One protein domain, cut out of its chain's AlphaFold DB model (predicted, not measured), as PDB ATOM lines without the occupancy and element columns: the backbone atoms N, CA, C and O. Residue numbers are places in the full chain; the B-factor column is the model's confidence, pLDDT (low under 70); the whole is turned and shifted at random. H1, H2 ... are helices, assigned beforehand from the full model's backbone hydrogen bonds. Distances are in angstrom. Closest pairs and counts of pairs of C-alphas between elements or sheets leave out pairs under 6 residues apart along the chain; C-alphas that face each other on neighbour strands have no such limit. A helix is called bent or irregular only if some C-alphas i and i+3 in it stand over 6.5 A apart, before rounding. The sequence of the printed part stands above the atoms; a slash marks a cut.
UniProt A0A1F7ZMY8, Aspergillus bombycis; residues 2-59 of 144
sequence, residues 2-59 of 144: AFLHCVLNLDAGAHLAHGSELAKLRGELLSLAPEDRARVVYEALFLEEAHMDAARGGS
ATOM      1  N   ALA A   2      27.475 110.992  20.025       95.81
ATOM      2  CA  ALA A   2      28.754 110.366  19.636       95.81
ATOM      3  C   ALA A   2      29.801 111.343  19.062       95.81
ATOM      4  O   ALA A   2      30.948 111.339  19.495       95.81
ATOM      5  N   PHE A   3      29.382 112.255  18.177       95.62
ATOM      6  CA  PHE A   3      30.253 113.309  17.648       95.62
ATOM      7  C   PHE A   3      30.921 114.146  18.753       95.62
ATOM      8  O   PHE A   3      32.140 114.281  18.751       95.62
ATOM      9  N   LEU A   4      30.146 114.647  19.725       95.88
ATOM     10  CA  LEU A   4      30.662 115.434  20.853       95.88
ATOM     11  C   LEU A   4      31.641 114.622  21.701       95.88
ATOM     12  O   LEU A   4      32.699 115.125  22.067       95.88
ATOM     13  N   HIS A   5      31.325 113.356  21.977       95.75
ATOM     14  CA  HIS A   5      32.240 112.469  22.691       95.75
ATOM     15  C   HIS A   5      33.599 112.373  21.995       95.75
ATOM     16  O   HIS A   5      34.622 112.509  22.663       95.75
ATOM     17  N   CYS A   6      33.621 112.212  20.673       95.50
ATOM     18  CA  CYS A   6      34.868 112.135  19.925       95.50
ATOM     19  C   CYS A   6      35.608 113.481  19.899       95.50
ATOM     20  O   CYS A   6      36.753 113.547  20.337       95.50
ATOM     21  N   VAL A   7      34.977 114.575  19.451       94.44
ATOM     22  CA  VAL A   7      35.694 115.852  19.229       94.44
ATOM     23  C   VAL A   7      36.157 116.536  20.514       94.44
ATOM     24  O   VAL A   7      37.171 117.228  20.506       94.44
ATOM     25  N   LEU A   8      35.447 116.350  21.631       94.44
ATOM     26  CA  LEU A   8      35.826 116.968  22.906       94.44
ATOM     27  C   LEU A   8      36.986 116.238  23.604       94.44
ATOM     28  O   LEU A   8      37.665 116.846  24.440       94.44
ATOM     29  N   ASN A   9      37.204 114.960  23.267       92.94
ATOM     30  CA  ASN A   9      38.251 114.112  23.846       92.94
ATOM     31  C   ASN A   9      39.441 113.882  22.902       92.94
ATOM     32  O   ASN A   9      40.532 113.597  23.392       92.94
ATOM     33  N   LEU A  10      39.267 114.035  21.584       88.88
ATOM     34  CA  LEU A  10      40.351 113.929  20.607       88.88
ATOM     35  C   LEU A  10      41.436 114.964  20.914       88.88
ATOM     36  O   LEU A  10      41.167 116.166  20.892       88.88
ATOM     37  N   ASP A  11      42.638 114.491  21.244       87.56
ATOM     38  CA  ASP A  11      43.775 115.311  21.685       87.56
ATOM     39  C   ASP A  11      43.385 116.354  22.742       87.56
ATOM     40  O   ASP A  11      43.770 117.521  22.677       87.56
ATOM     41  N   ALA A  12      42.544 115.950  23.700       85.19
ATOM     42  CA  ALA A  12      41.986 116.840  24.714       85.19
ATOM     43  C   ALA A  12      41.312 118.101  24.122       85.19
ATOM     44  O   ALA A  12      41.386 119.185  24.701       85.19
ATOM     45  N   GLY A  13      40.629 117.965  22.983       85.50
ATOM     46  CA  GLY A  13      39.908 119.046  22.312       85.50
ATOM     47  C   GLY A  13      40.803 120.036  21.562       85.50
ATOM     48  O   GLY A  13      40.346 121.138  21.263       85.50
ATOM     49  N   ALA A  14      42.055 119.675  21.254       88.94
ATOM     50  CA  ALA A  14      42.997 120.542  20.539       88.94
ATOM     51  C   ALA A  14      42.511 120.972  19.142       88.94
ATOM     52  O   ALA A  14      42.932 122.006  18.632       88.94
ATOM     53  N   HIS A  15      41.594 120.206  18.546       90.25
ATOM     54  CA  HIS A  15      41.040 120.457  17.210       90.25
ATOM     55  C   HIS A  15      39.849 121.424  17.202       90.25
ATOM     56  O   HIS A  15      39.302 121.729  16.142       90.25
ATOM     57  N   LEU A  16      39.414 121.913  18.366       92.75
ATOM     58  CA  LEU A  16      38.326 122.885  18.440       92.75
ATOM     59  C   LEU A  16      38.827 124.275  18.047       92.75
ATOM     60  O   LEU A  16      39.765 124.809  18.640       92.75
ATOM     61  N   ALA A  17      38.147 124.902  17.088       93.94
ATOM     62  CA  ALA A  17      38.461 126.264  16.679       93.94
ATOM     63  C   ALA A  17      38.336 127.229  17.870       93.94
ATOM     64  O   ALA A  17      37.310 127.265  18.561       93.94
ATOM     65  N   HIS A  18      39.377 128.031  18.099       93.62
ATOM     66  CA  HIS A  18      39.408 128.987  19.200       93.62
ATOM     67  C   HIS A  18      38.226 129.967  19.118       93.62
ATOM     68  O   HIS A  18      37.976 130.573  18.077       93.62
ATOM     69  N   GLY A  19      37.508 130.140  20.230       94.19
ATOM     70  CA  GLY A  19      36.351 131.036  20.320       94.19
ATOM     71  C   GLY A  19      35.057 130.502  19.693       94.19
ATOM     72  O   GLY A  19      34.038 131.184  19.788       94.19
ATOM     73  N   SER A  20      35.069 129.302  19.102       96.25
ATOM     74  CA  SER A  20      33.849 128.633  18.633       96.25
ATOM     75  C   SER A  20      32.914 128.271  19.789       96.25
ATOM     76  O   SER A  20      33.353 128.089  20.928       96.25
ATOM     77  N   GLU A  21      31.625 128.102  19.490       96.50
ATOM     78  CA  GLU A  21      30.631 127.654  20.477       96.50
ATOM     79  C   GLU A  21      31.001 126.291  21.085       96.50
ATOM     80  O   GLU A  21      30.896 126.109  22.293       96.50
ATOM     81  N   LEU A  22      31.570 125.368  20.294       95.88
ATOM     82  CA  LEU A  22      32.075 124.088  20.807       95.88
ATOM     83  C   LEU A  22      33.247 124.252  21.785       95.88
ATOM     84  O   LEU A  22      33.308 123.535  22.784       95.88
ATOM     85  N   ALA A  23      34.171 125.185  21.533       96.00
ATOM     86  CA  ALA A  23      35.280 125.452  22.449       96.00
ATOM     87  C   ALA A  23      34.791 126.050  23.779       96.00
ATOM     88  O   ALA A  23      35.270 125.650  24.844       96.00
ATOM     89  N   LYS A  24      33.813 126.966  23.728       96.12
ATOM     90  CA  LYS A  24      33.173 127.542  24.924       96.12
ATOM     91  C   LYS A  24      32.426 126.473  25.718       96.12
ATOM     92  O   LYS A  24      32.679 126.330  26.912       96.12
ATOM     93  N   LEU A  25      31.601 125.677  25.031       96.56
ATOM     94  CA  LEU A  25      30.875 124.551  25.613       96.56
ATOM     95  C   LEU A  25      31.843 123.600  26.321       96.56
ATOM     96  O   LEU A  25      31.644 123.270  27.483       96.56
ATOM     97  N   ARG A  26      32.944 123.203  25.669       95.75
ATOM     98  CA  ARG A  26      33.956 122.342  26.298       95.75
ATOM     99  C   ARG A  26      34.487 122.939  27.600       95.75
ATOM    100  O   ARG A  26      34.623 122.210  28.578       95.75
ATOM    101  N   GLY A  27      34.798 124.235  27.607       95.50
ATOM    102  CA  GLY A  27      35.286 124.936  28.794       95.50
ATOM    103  C   GLY A  27      34.312 124.860  29.970       95.50
ATOM    104  O   GLY A  27      34.738 124.607  31.094       95.50
ATOM    105  N   GLU A  28      33.016 125.012  29.700       95.75
ATOM    106  CA  GLU A  28      31.954 124.883  30.700       95.75
ATOM    107  C   GLU A  28      31.805 123.440  31.204       95.75
ATOM    108  O   GLU A  28      31.752 123.203  32.407       95.75
ATOM    109  N   LEU A  29      31.810 122.455  30.301       96.25
ATOM    110  CA  LEU A  29      31.569 121.054  30.653       96.25
ATOM    111  C   LEU A  29      32.664 120.439  31.544       96.25
ATOM    112  O   LEU A  29      32.380 119.508  32.302       96.25
ATOM    113  N   LEU A  30      33.913 120.912  31.461       94.19
ATOM    114  CA  LEU A  30      35.051 120.297  32.161       94.19
ATOM    115  C   LEU A  30      34.882 120.259  33.688       94.19
ATOM    116  O   LEU A  30      35.288 119.277  34.309       94.19
ATOM    117  N   SER A  31      34.273 121.286  34.281       94.50
ATOM    118  CA  SER A  31      34.082 121.396  35.735       94.50
ATOM    119  C   SER A  31      32.816 120.707  36.253       94.50
ATOM    120  O   SER A  31      32.632 120.605  37.464       94.50
ATOM    121  N   LEU A  32      31.949 120.234  35.355       96.81
ATOM    122  CA  LEU A  32      30.633 119.702  35.695       96.81
ATOM    123  C   LEU A  32      30.642 118.185  35.900       96.81
ATOM    124  O   LEU A  32      31.417 117.452  35.274       96.81
ATOM    125  N   ALA A  33      29.724 117.716  36.746       94.38
ATOM    126  CA  ALA A  33      29.395 116.302  36.884       94.38
ATOM    127  C   ALA A  33      28.630 115.790  35.640       94.38
ATOM    128  O   ALA A  33      28.066 116.595  34.897       94.38
ATOM    129  N   PRO A  34      28.582 114.467  35.386       90.56
ATOM    130  CA  PRO A  34      27.957 113.911  34.181       90.56
ATOM    131  C   PRO A  34      26.512 114.367  33.925       90.56
ATOM    132  O   PRO A  34      26.181 114.706  32.791       90.56
ATOM    133  N   GLU A  35      25.672 114.430  34.960       92.38
ATOM    134  CA  GLU A  35      24.272 114.866  34.838       92.38
ATOM    135  C   GLU A  35      24.162 116.340  34.427       92.38
ATOM    136  O   GLU A  35      23.415 116.685  33.511       92.38
ATOM    137  N   ASP A  36      24.974 117.208  35.032       96.44
ATOM    138  CA  ASP A  36      25.026 118.625  34.669       96.44
ATOM    139  C   ASP A  36      25.561 118.838  33.253       96.44
ATOM    140  O   ASP A  36      25.056 119.690  32.526       96.44
ATOM    141  N   ARG A  37      26.539 118.028  32.819       95.69
ATOM    142  CA  ARG A  37      27.007 118.046  31.425       95.69
ATOM    143  C   ARG A  37      25.880 117.706  30.459       95.69
ATOM    144  O   ARG A  37      25.733 118.383  29.445       95.69
ATOM    145  N   ALA A  38      25.099 116.669  30.764       93.75
ATOM    146  CA  ALA A  38      23.970 116.267  29.933       93.75
ATOM    147  C   ALA A  38      22.930 117.390  29.831       93.75
ATOM    148  O   ALA A  38      22.480 117.690  28.730       93.75
ATOM    149  N   ARG A  39      22.619 118.060  30.948       96.19
ATOM    150  CA  ARG A  39      21.701 119.207  30.967       96.19
ATOM    151  C   ARG A  39      22.204 120.373  30.112       96.19
ATOM    152  O   ARG A  39      21.459 120.845  29.263       96.19
ATOM    153  N   VAL A  40      23.463 120.787  30.270       97.31
ATOM    154  CA  VAL A  40      24.045 121.885  29.469       97.31
ATOM    155  C   VAL A  40      24.024 121.556  27.974       97.31
ATOM    156  O   VAL A  40      23.663 122.401  27.162       97.31
ATOM    157  N   VAL A  41      24.369 120.321  27.594       96.19
ATOM    158  CA  VAL A  41      24.311 119.879  26.190       96.19
ATOM    159  C   VAL A  41      22.874 119.856  25.664       96.19
ATOM    160  O   VAL A  41      22.652 120.234  24.519       96.19
ATOM    161  N   TYR A  42      21.911 119.430  26.482       95.19
ATOM    162  CA  TYR A  42      20.493 119.387  26.119       95.19
ATOM    163  C   TYR A  42      19.893 120.787  25.918       95.19
ATOM    164  O   TYR A  42      19.081 120.987  25.024       95.19
ATOM    165  N   GLU A  43      20.312 121.765  26.724       96.50
ATOM    166  CA  GLU A  43      19.828 123.153  26.674       96.50
ATOM    167  C   GLU A  43      20.552 124.014  25.614       96.50
ATOM    168  O   GLU A  43      20.191 125.172  25.388       96.50
ATOM    169  N   ALA A  44      21.583 123.481  24.953       97.38
ATOM    170  CA  ALA A  44      22.407 124.223  24.006       97.38
ATOM    171  C   ALA A  44      21.726 124.388  22.634       97.38
ATOM    172  O   ALA A  44      21.887 123.560  21.737       97.38
ATOM    173  N   LEU A  45      21.055 125.526  22.432       97.19
ATOM    174  CA  LEU A  45      20.339 125.844  21.187       97.19
ATOM    175  C   LEU A  45      21.208 125.718  19.920       97.19
ATOM    176  O   LEU A  45      20.754 125.193  18.911       97.19
ATOM    177  N   PHE A  46      22.477 126.134  19.971       97.00
ATOM    178  CA  PHE A  46      23.365 126.033  18.804       97.00
ATOM    179  C   PHE A  46      23.619 124.575  18.373       97.00
ATOM    180  O   PHE A  46      23.872 124.315  17.196       97.00
ATOM    181  N   LEU A  47      23.574 123.622  19.316       97.62
ATOM    182  CA  LEU A  47      23.681 122.197  19.007       97.62
ATOM    183  C   LEU A  47      22.386 121.671  18.405       97.62
ATOM    184  O   LEU A  47      22.454 120.879  17.471       97.62
ATOM    185  N   GLU A  48      21.233 122.104  18.915       96.06
ATOM    186  CA  GLU A  48      19.925 121.747  18.361       96.06
ATOM    187  C   GLU A  48      19.803 122.212  16.903       96.06
ATOM    188  O   GLU A  48      19.522 121.402  16.019       96.06
ATOM    189  N   GLU A  49      20.116 123.480  16.629       96.69
ATOM    190  CA  GLU A  49      20.087 124.055  15.281       96.69
ATOM    191  C   GLU A  49      21.030 123.310  14.324       96.69
ATOM    192  O   GLU A  49      20.616 122.889  13.241       96.69
ATOM    193  N   ALA A  50      22.282 123.080  14.739       96.50
ATOM    194  CA  ALA A  50      23.259 122.349  13.934       96.50
ATOM    195  C   ALA A  50      22.862 120.878  13.723       96.50
ATOM    196  O   ALA A  50      23.097 120.316  12.654       96.50
ATOM    197  N   HIS A  51      22.250 120.242  14.727       95.12
ATOM    198  CA  HIS A  51      21.763 118.872  14.621       95.12
ATOM    199  C   HIS A  51      20.599 118.766  13.632       95.12
ATOM    200  O   HIS A  51      20.610 117.876  12.783       95.12
ATOM    201  N   MET A  52      19.631 119.685  13.696       93.56
ATOM    202  CA  MET A  52      18.502 119.730  12.765       93.56
ATOM    203  C   MET A  52      18.937 120.001  11.323       93.56
ATOM    204  O   MET A  52      18.376 119.410  10.399       93.56
ATOM    205  N   ASP A  53      19.917 120.884  11.121       94.94
ATOM    206  CA  ASP A  53      20.485 121.148   9.796       94.94
ATOM    207  C   ASP A  53      21.184 119.897   9.240       94.94
ATOM    208  O   ASP A  53      20.862 119.429   8.146       94.94
ATOM    209  N   ALA A  54      22.046 119.265  10.046       94.38
ATOM    210  CA  ALA A  54      22.737 118.035   9.668       94.38
ATOM    211  C   ALA A  54      21.774 116.867   9.381       94.38
ATOM    212  O   ALA A  54      22.004 116.106   8.441       94.38
ATOM    213  N   ALA A  55      20.682 116.742  10.143       92.88
ATOM    214  CA  ALA A  55      19.676 115.693   9.968       92.88
ATOM    215  C   ALA A  55      18.931 115.774   8.623       92.88
ATOM    216  O   ALA A  55      18.376 114.775   8.172       92.88
ATOM    217  N   ARG A  56      18.919 116.948   7.976       92.19
ATOM    218  CA  ARG A  56      18.322 117.155   6.645       92.19
ATOM    219  C   ARG A  56      19.303 116.919   5.495       92.19
ATOM    220  O   ARG A  56      18.891 116.958   4.337       92.19
ATOM    221  N   GLY A  57      20.583 116.723   5.802       92.75
ATOM    222  CA  GLY A  57      21.620 116.416   4.825       92.75
ATOM    223  C   GLY A  57      21.684 114.931   4.457       92.75
ATOM    224  O   GLY A  57      20.811 114.134   4.787       92.75
ATOM    225  N   GLY A  58      22.770 114.545   3.786       92.38
ATOM    226  CA  GLY A  58      23.028 113.153   3.411       92.38
ATOM    227  C   GLY A  58      22.366 112.724   2.099       92.38
ATOM    228  O   GLY A  58      21.963 113.548   1.278       92.38
ATOM    229  N   SER A  59      22.338 111.412   1.862       92.88
ATOM    230  CA  SER A  59      21.852 110.808   0.607       92.88
ATOM    231  C   SER A  59      20.593 109.950   0.780       92.88
ATOM    232  O   SER A  59      20.123 109.362  -0.192       92.88
TER     233      SER A  59
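AT A GLANCE: This is residues 2 to 59 of the 144 residues of a protein of Aspergillus bombycis (UniProt A0A1F7ZMY8). Three short helices, H1, H2 and H3, make a small body with few contacts in it, and from this body residues 48 to 59, most of H4 and the tail after it, stick out as an arm. In the body H2 and H3 run opposite ways at a shallow tilt, H1 stands about perpendicular to H2, and the centres of the three helices make a triangle. The printed part has 58 residues with four named helices in the order H1, H2, H3, H4 and no named strand, and its class is all helix. It is only just compact, close to loose, with a radius of gyration of the C-alphas of 12.1 A. The outline is elongated, 37 by 24 by 20 A, and the arm makes the length.

HOW THE PARTS SIT: Begin with H1, residues 2 to 13, the longest helix by residues, with 12 of them. It is irregular: the C-alphas of Leu 8 and Asp 11 are 8.2 A apart, and its line is a rough one. From there look to H2, residues 21 to 29. H1 and H2 only just touch, with 3 pairs of C-alphas within 8 A, and H1 does so with residues 8 to 13 alone. Their closest C-alphas, those of Leu 8 and Arg 26, are 6.6 A apart, and their lines stand about perpendicular at 80 degrees. Next comes H3, residues 34 to 43, close to H2 but not clearly touching it; the closest C-alphas, of Leu 29 and Arg 37, are 5.5 A apart. H2 and H3 run opposite ways at a shallow tilt of 31 degrees. H4, residues 45 to 55, is close to H3 but not clearly touching, with the closest C-alphas, of Val 41 and Leu 47, 7.6 A apart and the lines about perpendicular at 74 degrees. H1 is apart from H3 and from H4. Every O i to N i+4 pair is within hydrogen-bond range in H2, H3 and H4; in H1 4 of 8 are.

IN THESE COORDINATES: Find C-alpha 2 at (28.754, 110.366, 19.636); from there H1 runs 14.4 A to C-alpha 13. H2 covers 12.2 A from C-alpha 21 at (30.631, 127.654, 20.477) to C-alpha 29. H3 is 14.4 A long, and H4 runs 15.1 A to C-alpha 55 at (19.676, 115.693, 9.968).

THE WHOLE: The C-alphas farthest apart, those of Ser 31 and Ser 59, are 38.7 A apart. Without residues 48 to 59, the body spans 24 by 20 by 19 A. The printed part has no cut and no long link. The mean pLDDT of the printed part is 94.3, and no printed residue is under 70.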